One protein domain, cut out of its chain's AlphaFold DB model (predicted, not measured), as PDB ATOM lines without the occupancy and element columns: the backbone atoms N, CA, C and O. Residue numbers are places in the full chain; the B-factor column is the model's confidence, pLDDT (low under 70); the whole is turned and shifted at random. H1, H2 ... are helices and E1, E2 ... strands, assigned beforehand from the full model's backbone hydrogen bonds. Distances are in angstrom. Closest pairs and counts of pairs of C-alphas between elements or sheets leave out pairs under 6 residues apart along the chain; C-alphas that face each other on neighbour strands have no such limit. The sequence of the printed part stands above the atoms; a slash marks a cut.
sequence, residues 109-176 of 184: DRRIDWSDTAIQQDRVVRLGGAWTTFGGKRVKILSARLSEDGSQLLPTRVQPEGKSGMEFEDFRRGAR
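Overview. This is residues 109 to 176 of the 184 residues of a protein of Acidimicrobiaceae bacterium (UniProt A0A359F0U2). What shape does the printed part make? One small, strongly twisted sheet of three antiparallel strands, E1, E2 and E3, has a short helix on each face, H1 on one and H2 on the other. E2 and E3 both bend sharply, by 70 degrees at residue 143 and by 74 degrees at residue 156. What is it made of, and in which order? The 68 printed residues hold two named helices and three named strands, in the order H1 E1 E2 E3 H2, with sheet order E1 - E2 - E3; the class is mixed, helices and strands. How large is it? It is compact and rounded, with a radius of gyration of the C-alphas of 11.4 A and spans of 29 by 25 by 18 A.

Arrangement. Where does the first helix sit? H1, residues 118 to 126, is on the sheet of E1, residues 130 to 134, E2, residues 137 to 146, and E3, residues 153 to 160, at a height over the sheet of 6.8 A. It is only just over E3, with 3 of its 9 C-alphas falling there, and runs along the strands, at 26 degrees to E3 on the local plane. The closest C-alphas of H1 and E3 are those of Ala 118 and Leu 153, 4.8 A apart. How do the strands pair? They form a meander, each strand the antiparallel neighbour of the one before. In the hairpin of E1 and E2, N 132 and O 139 are within hydrogen-bond range at 2.9 A; in that of E2 and E3, N 154 and O 145 are at 2.8 A. Where does the second helix sit? H2, residues 168 to 175, is on the opposite face from H1 and apart from it, over E2 at a height over the sheet of 9.1 A. The closest C-alphas of H2 and E3 are those of Phe 168 and Arg 157, 5.0 A apart. In H1 and H2 every O i to N i+4 pair is within hydrogen-bond range.

Along the chain. Where do the elements begin and end? H1 begins at C-alpha 118, (128.219, 108.648, 228.034), and H2 ends at C-alpha 175, (129.200, 97.573, 248.146). How long are they? From first to last C-alpha, H1 measures 12.2 A, E1 13.7 A, E2 24.0 A, E3 17.9 A and H2 10.2 A.

Size, cuts and confidence. How far does it reach? The two C-alphas farthest apart, those of Asp 149 and Gly 162, are 34.0 A apart. Is any link long, or any part cut or uncertain? The links H1 to E1 and E1 to E2 are tight, and E2 to E3 and E3 to H2 are short. The printed part has no cut, and no printed residue is under 70 in pLDDT.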
ATOM      1  N   ASP A 109     116.940  96.342 226.094       97.94
ATOM      2  CA  ASP A 109     117.007  97.725 225.580       97.94
ATOM      3  C   ASP A 109     117.209  98.773 226.699       97.94
ATOM      4  O   ASP A 109     117.561  99.919 226.430       97.94
ATOM      5  N   ARG A 110     116.956  98.399 227.962       98.25
ATOM      6  CA  ARG A 110     117.180  99.246 229.147       98.25
ATOM      7  C   ARG A 110     118.472  98.894 229.885       98.25
ATOM      8  O   ARG A 110     118.740  99.464 230.945       98.25
ATOM      9  N   ARG A 111     119.258  97.940 229.381       98.44
ATOM     10  CA  ARG A 111     120.574  97.643 229.939       98.44
ATOM     11  C   ARG A 111     121.545  98.730 229.495       98.44
ATOM     12  O   ARG A 111     121.640  99.028 228.312       98.44
ATOM     13  N   ILE A 112     122.278  99.300 230.440       98.50
ATOM     14  CA  ILE A 112     123.378 100.207 230.124       98.50
ATOM     15  C   ILE A 112     124.568  99.360 229.681       98.50
ATOM     16  O   ILE A 112     125.051  98.523 230.448       98.50
ATOM     17  N   ASP A 113     125.030  99.593 228.457       97.62
ATOM     18  CA  ASP A 113     126.348  99.161 228.011       97.62
ATOM     19  C   ASP A 113     127.369 100.234 228.407       97.62
ATOM     20  O   ASP A 113     127.334 101.364 227.924       97.62
ATOM     21  N   TRP A 114     128.271  99.907 229.331       96.50
ATOM     22  CA  TRP A 114     129.283 100.855 229.805       96.50
ATOM     23  C   TRP A 114     130.441 101.059 228.822       96.50
ATOM     24  O   TRP A 114     131.279 101.928 229.060       96.50
ATOM     25  N   SER A 115     130.496 100.284 227.733       96.00
ATOM     26  CA  SER A 115     131.445 100.495 226.634       96.00
ATOM     27  C   SER A 115     130.980 101.551 225.624       96.00
ATOM     28  O   SER A 115     131.800 102.075 224.868       96.00
ATOM     29  N   ASP A 116     129.693 101.913 225.646       97.56
ATOM     30  CA  ASP A 116     129.134 102.988 224.831       97.56
ATOM     31  C   ASP A 116     129.566 104.383 225.315       97.56
ATOM     32  O   ASP A 116     130.074 104.573 226.419       97.56
ATOM     33  N   THR A 117     129.299 105.407 224.499       98.12
ATOM     34  CA  THR A 117     129.491 106.809 224.906       98.12
ATOM     35  C   THR A 117     128.580 107.199 226.075       98.12
ATOM     36  O   THR A 117     127.440 106.740 226.168       98.12
ATOM     37  N   ALA A 118     129.021 108.138 226.918       98.12
ATOM     38  CA  ALA A 118     128.219 108.648 228.034       98.12
ATOM     39  C   ALA A 118     126.856 109.219 227.596       98.12
ATOM     40  O   ALA A 118     125.863 109.064 228.301       98.12
ATOM     41  N   ILE A 119     126.785 109.820 226.402       97.81
ATOM     42  CA  ILE A 119     125.538 110.319 225.804       97.81
ATOM     43  C   ILE A 119     124.578 109.166 225.480       97.81
ATOM     44  O   ILE A 119     123.373 109.281 225.700       97.81
ATOM     45  N   GLN A 120     125.090 108.047 224.964       98.38
ATOM     46  CA  GLN A 120     124.257 106.881 224.679       98.38
ATOM     47  C   GLN A 120     123.751 106.231 225.971       98.38
ATOM     48  O   GLN A 120     122.571 105.904 226.074       98.38
ATOM     49  N   GLN A 121     124.607 106.137 226.988       98.56
ATOM     50  CA  GLN A 121     124.221 105.658 228.316       98.56
ATOM     51  C   GLN A 121     123.146 106.565 228.949       98.56
ATOM     52  O   GLN A 121     122.163 106.069 229.500       98.56
ATOM     53  N   ASP A 122     123.281 107.891 228.817       98.50
ATOM     54  CA  ASP A 122     122.277 108.868 229.265       98.50
ATOM     55  C   ASP A 122     120.910 108.633 228.606       98.50
ATOM     56  O   ASP A 122     119.892 108.591 229.296       98.50
ATOM     57  N   ARG A 123     120.868 108.390 227.287       98.62
ATOM     58  CA  ARG A 123     119.616 108.075 226.570       98.62
ATOM     59  C   ARG A 123     118.903 106.863 227.170       98.62
ATOM     60  O   ARG A 123     117.682 106.894 227.320       98.62
ATOM     61  N   VAL A 124     119.647 105.826 227.565       98.69
ATOM     62  CA  VAL A 124     119.085 104.646 228.243       98.69
ATOM     63  C   VAL A 124     118.512 105.025 229.612       98.69
ATOM     64  O   VAL A 124     117.387 104.635 229.931       98.69
ATOM     65  N   VAL A 125     119.231 105.831 230.405       98.50
ATOM     66  CA  VAL A 125     118.739 106.334 231.704       98.50
ATOM     67  C   VAL A 125     117.451 107.139 231.541       98.50
ATOM     68  O   VAL A 125     116.501 106.927 232.300       98.50
ATOM     69  N   ARG A 126     117.368 107.995 230.516       98.44
ATOM     70  CA  ARG A 126     116.186 108.821 230.231       98.44
ATOM     71  C   ARG A 126     114.930 108.016 229.902       98.44
ATOM     72  O   ARG A 126     113.836 108.529 230.125       98.44
ATOM     73  N   LEU A 127     115.040 106.757 229.465       98.25
ATOM     74  CA  LEU A 127     113.870 105.881 229.309       98.25
ATOM     75  C   LEU A 127     113.205 105.497 230.640       98.25
ATOM     76  O   LEU A 127     112.069 105.014 230.641       98.25
ATOM     77  N   GLY A 128     113.914 105.649 231.760       97.25
ATOM     78  CA  GLY A 128     113.534 105.085 233.047       97.25
ATOM     79  C   GLY A 128     113.774 103.573 233.116       97.25
ATOM     80  O   GLY A 128     113.841 102.867 232.111       97.25
ATOM     81  N   GLY A 129     113.934 103.038 234.326       96.75
ATOM     82  CA  GLY A 129     114.165 101.599 234.513       96.75
ATOM     83  C   GLY A 129     115.473 101.080 233.905       96.75
ATOM     84  O   GLY A 129     115.593  99.870 233.709       96.75
ATOM     85  N   ALA A 130     116.429 101.971 233.624       98.44
ATOM     86  CA  ALA A 130     117.763 101.598 233.194       98.44
ATOM     87  C   ALA A 130     118.438 100.722 234.249       98.44
ATOM     88  O   ALA A 130     118.246 100.912 235.456       98.44
ATOM     89  N   TRP A 131     119.220  99.745 233.810       98.62
ATOM     90  CA  TRP A 131     119.865  98.808 234.716       98.62
ATOM     91  C   TRP A 131     121.225  98.345 234.215       98.62
ATOM     92  O   TRP A 131     121.544  98.398 233.035       98.62
ATOM     93  N   THR A 132     122.026  97.873 235.155       98.50
ATOM     94  CA  THR A 132     123.345  97.288 234.940       98.50
ATOM     95  C   THR A 132     123.606  96.243 236.024       98.50
ATOM     96  O   THR A 132     122.708  95.934 236.822       98.50
ATOM     97  N   THR A 133     124.803  95.668 236.065       98.00
ATOM     98  CA  THR A 133     125.209  94.733 237.103       98.00
ATOM     99  C   THR A 133     126.410  95.233 237.898       98.00
ATOM    100  O   THR A 133     127.259  95.961 237.397       98.00
ATOM    101  N   PHE A 134     126.450  94.869 239.178       97.00
ATOM    102  CA  PHE A 134     127.639  94.990 240.014       97.00
ATOM    103  C   PHE A 134     127.780  93.725 240.856       97.00
ATOM    104  O   PHE A 134     126.838  93.322 241.546       97.00
ATOM    105  N   GLY A 135     128.936  93.064 240.778       94.19
ATOM    106  CA  GLY A 135     129.174  91.795 241.477       94.19
ATOM    107  C   GLY A 135     128.157  90.704 241.111       94.19
ATOM    108  O   GLY A 135     127.723  89.950 241.979       94.19
ATOM    109  N   GLY A 136     127.714  90.671 239.847       94.81
ATOM    110  CA  GLY A 136     126.733  89.702 239.343       94.81
ATOM    111  C   GLY A 136     125.281  89.955 239.767       94.81
ATOM    112  O   GLY A 136     124.412  89.149 239.447       94.81
ATOM    113  N   LYS A 137     124.992  91.059 240.467       96.62
ATOM    114  CA  LYS A 137     123.634  91.437 240.891       96.62
ATOM    115  C   LYS A 137     123.137  92.649 240.128       96.62
ATOM    116  O   LYS A 137     123.923  93.536 239.799       96.62
ATOM    117  N   ARG A 138     121.826  92.716 239.883       97.50
ATOM    118  CA  ARG A 138     121.225  93.859 239.187       97.50
ATOM    119  C   ARG A 138     121.239  95.113 240.058       97.50
ATOM    120  O   ARG A 138     120.896  95.083 241.241       97.50
ATOM    121  N   VAL A 139     121.559  96.228 239.416       98.44
ATOM    122  CA  VAL A 139     121.469  97.577 239.968       98.44
ATOM    123  C   VAL A 139     120.732  98.437 238.950       98.44
ATOM    124  O   VAL A 139     121.178  98.577 237.815       98.44
ATOM    125  N   LYS A 140     119.585  99.003 239.331       98.62
ATOM    126  CA  LYS A 140     118.917 100.001 238.489       98.62
ATOM    127  C   LYS A 140     119.607 101.346 238.654       98.62
ATOM    128  O   LYS A 140     119.908 101.736 239.783       98.62
ATOM    129  N   ILE A 141     119.785 102.066 237.556       98.56
ATOM    130  CA  ILE A 141     120.220 103.460 237.564       98.56
ATOM    131  C   ILE A 141     118.959 104.319 237.512       98.56
ATOM    132  O   ILE A 141     118.228 104.303 236.525       98.56
ATOM    133  N   LEU A 142     118.659 104.996 238.621       98.00
ATOM    134  CA  LEU A 142     117.449 105.811 238.753       98.00
ATOM    135  C   LEU A 142     117.663 107.218 238.195       98.00
ATOM    136  O   LEU A 142     116.749 107.791 237.612       98.00
ATOM    137  N   SER A 143     118.864 107.761 238.382       97.62
ATOM    138  CA  SER A 143     119.284 109.039 237.818       97.62
ATOM    139  C   SER A 143     120.799 109.079 237.682       97.62
ATOM    140  O   SER A 143     121.530 108.457 238.462       97.62
ATOM    141  N   ALA A 144     121.267 109.831 236.695       97.94
ATOM    142  CA  ALA A 144     122.674 110.060 236.428       97.94
ATOM    143  C   ALA A 144     122.867 111.466 235.853       97.94
ATOM    144  O   ALA A 144     121.900 112.137 235.494       97.94
ATOM    145  N   ARG A 145     124.118 111.908 235.785       97.19
ATOM    146  CA  ARG A 145     124.519 113.134 235.096       97.19
ATOM    147  C   ARG A 145     125.758 112.872 234.262       97.19
ATOM    148  O   ARG A 145     126.547 111.991 234.598       97.19
ATOM    149  N   LEU A 146     125.966 113.676 233.233       97.25
ATOM    150  CA  LEU A 146     127.246 113.698 232.540       97.25
ATOM    151  C   LEU A 146     128.317 114.371 233.421       97.25
ATOM    152  O   LEU A 146     128.014 115.230 234.264       97.25
ATOM    153  N   SER A 147     129.570 113.953 233.256       96.69
ATOM    154  CA  SER A 147     130.738 114.695 233.735       96.69
ATOM    155  C   SER A 147     130.832 116.059 233.042       96.69
ATOM    156  O   SER A 147     130.191 116.293 232.019       96.69
ATOM    157  N   GLU A 148     131.621 116.981 233.600       94.69
ATOM    158  CA  GLU A 148     131.747 118.348 233.062       94.69
ATOM    159  C   GLU A 148     132.266 118.376 231.618       94.69
ATOM    160  O   GLU A 148     131.846 119.208 230.821       94.69
ATOM    161  N   ASP A 149     133.139 117.432 231.270       95.19
ATOM    162  CA  ASP A 149     133.680 117.233 229.925       95.19
ATOM    163  C   ASP A 149     132.805 116.321 229.040       95.19
ATOM    164  O   ASP A 149     133.160 116.043 227.896       95.19
ATOM    165  N   GLY A 150     131.678 115.822 229.562       93.75
ATOM    166  CA  GLY A 150     130.758 114.923 228.864       93.75
ATOM    167  C   GLY A 150     131.300 113.516 228.589       93.75
ATOM    168  O   GLY A 150     130.637 112.744 227.897       93.75
ATOM    169  N   SER A 151     132.484 113.165 229.102       96.06
ATOM    170  CA  SER A 151     133.153 111.895 228.796       96.06
ATOM    171  C   SER A 151     132.597 110.698 229.574       96.06
ATOM    172  O   SER A 151     132.769 109.557 229.142       96.06
ATOM    173  N   GLN A 152     131.910 110.931 230.696       96.44
ATOM    174  CA  GLN A 152     131.420 109.881 231.589       96.44
ATOM    175  C   GLN A 152     129.976 110.115 232.026       96.44
ATOM    176  O   GLN A 152     129.566 111.242 232.306       96.44
ATOM    177  N   LEU A 153     129.222 109.023 232.158       97.75
ATOM    178  CA  LEU A 153     127.947 109.022 232.860       97.75
ATOM    179  C   LEU A 153     128.190 108.681 234.334       97.75
ATOM    180  O   LEU A 153     128.704 107.613 234.667       97.75
ATOM    181  N   LEU A 154     127.794 109.584 235.224       97.19
ATOM    182  CA  LEU A 154     127.970 109.467 236.665       97.19
ATOM    183  C   LEU A 154     126.607 109.224 237.328       97.19
ATOM    184  O   LEU A 154     125.798 110.156 237.412       97.19
ATOM    185  N   PRO A 155     126.320 107.999 237.809       97.94
ATOM    186  CA  PRO A 155     125.106 107.724 238.564       97.94
ATOM    187  C   PRO A 155     125.012 108.597 239.813       97.94
ATOM    188  O   PRO A 155     125.983 108.766 240.545       97.94
ATOM    189  N   THR A 156     123.821 109.129 240.068       98.19
ATOM    190  CA  THR A 156     123.524 109.906 241.277       98.19
ATOM    191  C   THR A 156     122.643 109.111 242.228       98.19
ATOM    192  O   THR A 156     122.930 109.057 243.420       98.19
ATOM    193  N   ARG A 157     121.642 108.387 241.708       98.50
ATOM    194  CA  ARG A 157     120.806 107.472 242.497       98.50
ATOM    195  C   ARG A 157     120.684 106.113 241.836       98.50
ATOM    196  O   ARG A 157     120.501 105.999 240.623       98.50
ATOM    197  N   VAL A 158     120.723 105.073 242.661       98.56
ATOM    198  CA  VAL A 158     120.664 103.676 242.227       98.56
ATOM    199  C   VAL A 158     119.696 102.870 243.082       98.56
ATOM    200  O   VAL A 158     119.378 103.240 244.211       98.56
ATOM    201  N   GLN A 159     119.234 101.742 242.555       98.56
ATOM    202  CA  GLN A 159     118.452 100.765 243.305       98.56
ATOM    203  C   GLN A 159     119.070  99.371 243.151       98.56
ATOM    204  O   GLN A 159     118.883  98.732 242.110       98.56
ATOM    205  N   PRO A 160     119.781  98.877 244.175       97.81
ATOM    206  CA  PRO A 160     120.242  97.496 244.213       97.81
ATOM    207  C   PRO A 160     119.068  96.516 244.301       97.81
ATOM    208  O   PRO A 160     118.019  96.825 244.875       97.81
ATOM    209  N   GLU A 161     119.252  95.310 243.773       96.00
ATOM    210  CA  GLU A 161     118.266  94.233 243.865       96.00
ATOM    211  C   GLU A 161     117.808  93.975 245.315       96.00
ATOM    212  O   GLU A 161     118.615  93.834 246.237       96.00
ATOM    213  N   GLY A 162     116.486  93.938 245.521       95.50
ATOM    214  CA  GLY A 162     115.876  93.708 246.836       95.50
ATOM    215  C   GLY A 162     116.024  94.865 247.835       95.50
ATOM    216  O   GLY A 162     115.772  94.670 249.025       95.50
ATOM    217  N   LYS A 163     116.447  96.057 247.393       96.44
ATOM    218  CA  LYS A 163     116.611  97.251 248.236       96.44
ATOM    219  C   LYS A 163     115.783  98.430 247.716       96.44
ATOM    220  O   LYS A 163     115.375  98.475 246.552       96.44
ATOM    221  N   SER A 164     115.554  99.403 248.596       97.44
ATOM    222  CA  SER A 164     115.047 100.727 248.221       97.44
ATOM    223  C   SER A 164     116.106 101.517 247.450       97.44
ATOM    224  O   SER A 164     117.302 101.239 247.563       97.44
ATOM    225  N   GLY A 165     115.667 102.511 246.674       97.88
ATOM    226  CA  GLY A 165     116.579 103.437 246.002       97.88
ATOM    227  C   GLY A 165     117.399 104.258 247.002       97.88
ATOM    228  O   GLY A 165     116.879 104.669 248.039       97.88
ATOM    229  N   MET A 166     118.665 104.502 246.679       98.56
ATOM    230  CA  MET A 166     119.636 105.201 247.526       98.56
ATOM    231  C   MET A 166     120.564 106.086 246.692       98.56
ATOM    232  O   MET A 166     120.635 105.939 245.468       98.56
ATOM    233  N   GLU A 167     121.279 106.991 247.358       98.56
ATOM    234  CA  GLU A 167     122.355 107.756 246.728       98.56
ATOM    235  C   GLU A 167     123.474 106.813 246.276       98.56
ATOM    236  O   GLU A 167     123.795 105.823 246.942       98.56
ATOM    237  N   PHE A 168     124.088 107.115 245.134       97.75
ATOM    238  CA  PHE A 168     125.156 106.283 244.584       97.75
ATOM    239  C   PHE A 168     126.344 106.166 245.549       97.75
ATOM    240  O   PHE A 168     126.918 105.089 245.688       97.75
ATOM    241  N   GLU A 169     126.653 107.221 246.303       96.94
ATOM    242  CA  GLU A 169     127.718 107.192 247.311       96.94
ATOM    243  C   GLU A 169     127.429 106.236 248.480       96.94
ATOM    244  O   GLU A 169     128.341 105.569 248.978       96.94
ATOM    245  N   ASP A 170     126.166 106.106 248.901       97.62
ATOM    246  CA  ASP A 170     125.771 105.105 249.900       97.62
ATOM    247  C   ASP A 170     125.949 103.688 249.356       97.62
ATOM    248  O   ASP A 170     126.484 102.812 250.043       97.62
ATOM    249  N   PHE A 171     125.554 103.479 248.098       97.31
ATOM    250  CA  PHE A 171     125.767 102.212 247.415       97.31
ATOM    251  C   PHE A 171     127.256 101.866 247.322       97.31
ATOM    252  O   PHE A 171     127.629 100.765 247.719       97.31
ATOM    253  N   ARG A 172     128.117 102.798 246.884       96.00
ATOM    254  CA  ARG A 172     129.574 102.588 246.784       96.00
ATOM    255  C   ARG A 172     130.174 102.135 248.114       96.00
ATOM    256  O   ARG A 172     130.924 101.158 248.146       96.00
ATOM    257  N   ARG A 173     129.814 102.810 249.215       95.25
ATOM    258  CA  ARG A 173     130.264 102.452 250.572       95.25
ATOM    259  C   ARG A 173     129.780 101.064 250.983       95.25
ATOM    260  O   ARG A 173     130.578 100.247 251.438       95.25
ATOM    261  N   GLY A 174     128.487 100.787 250.811       94.06
ATOM    262  CA  GLY A 174     127.884  99.508 251.191       94.06
ATOM    263  C   GLY A 174     128.400  98.325 250.368       94.06
ATOM    264  O   GLY A 174     128.610  97.240 250.907       94.06
ATOM    265  N   ALA A 175     128.654  98.549 249.080       93.56
ATOM    266  CA  ALA A 175     129.200  97.573 248.146       93.56
ATOM    267  C   ALA A 175     130.730  97.428 248.243       93.56
ATOM    268  O   ALA A 175     131.289  96.522 247.630       93.56
ATOM    269  N   ARG A 176     131.398  98.287 249.032       92.56
ATOM    270  CA  ARG A 176     132.860  98.338 249.205       92.56
ATOM    271  C   ARG A 176     133.623  98.478 247.879       92.56
ATOM    272  O   ARG A 176     134.699  97.897 247.738       92.56
TER     273      ARG A 176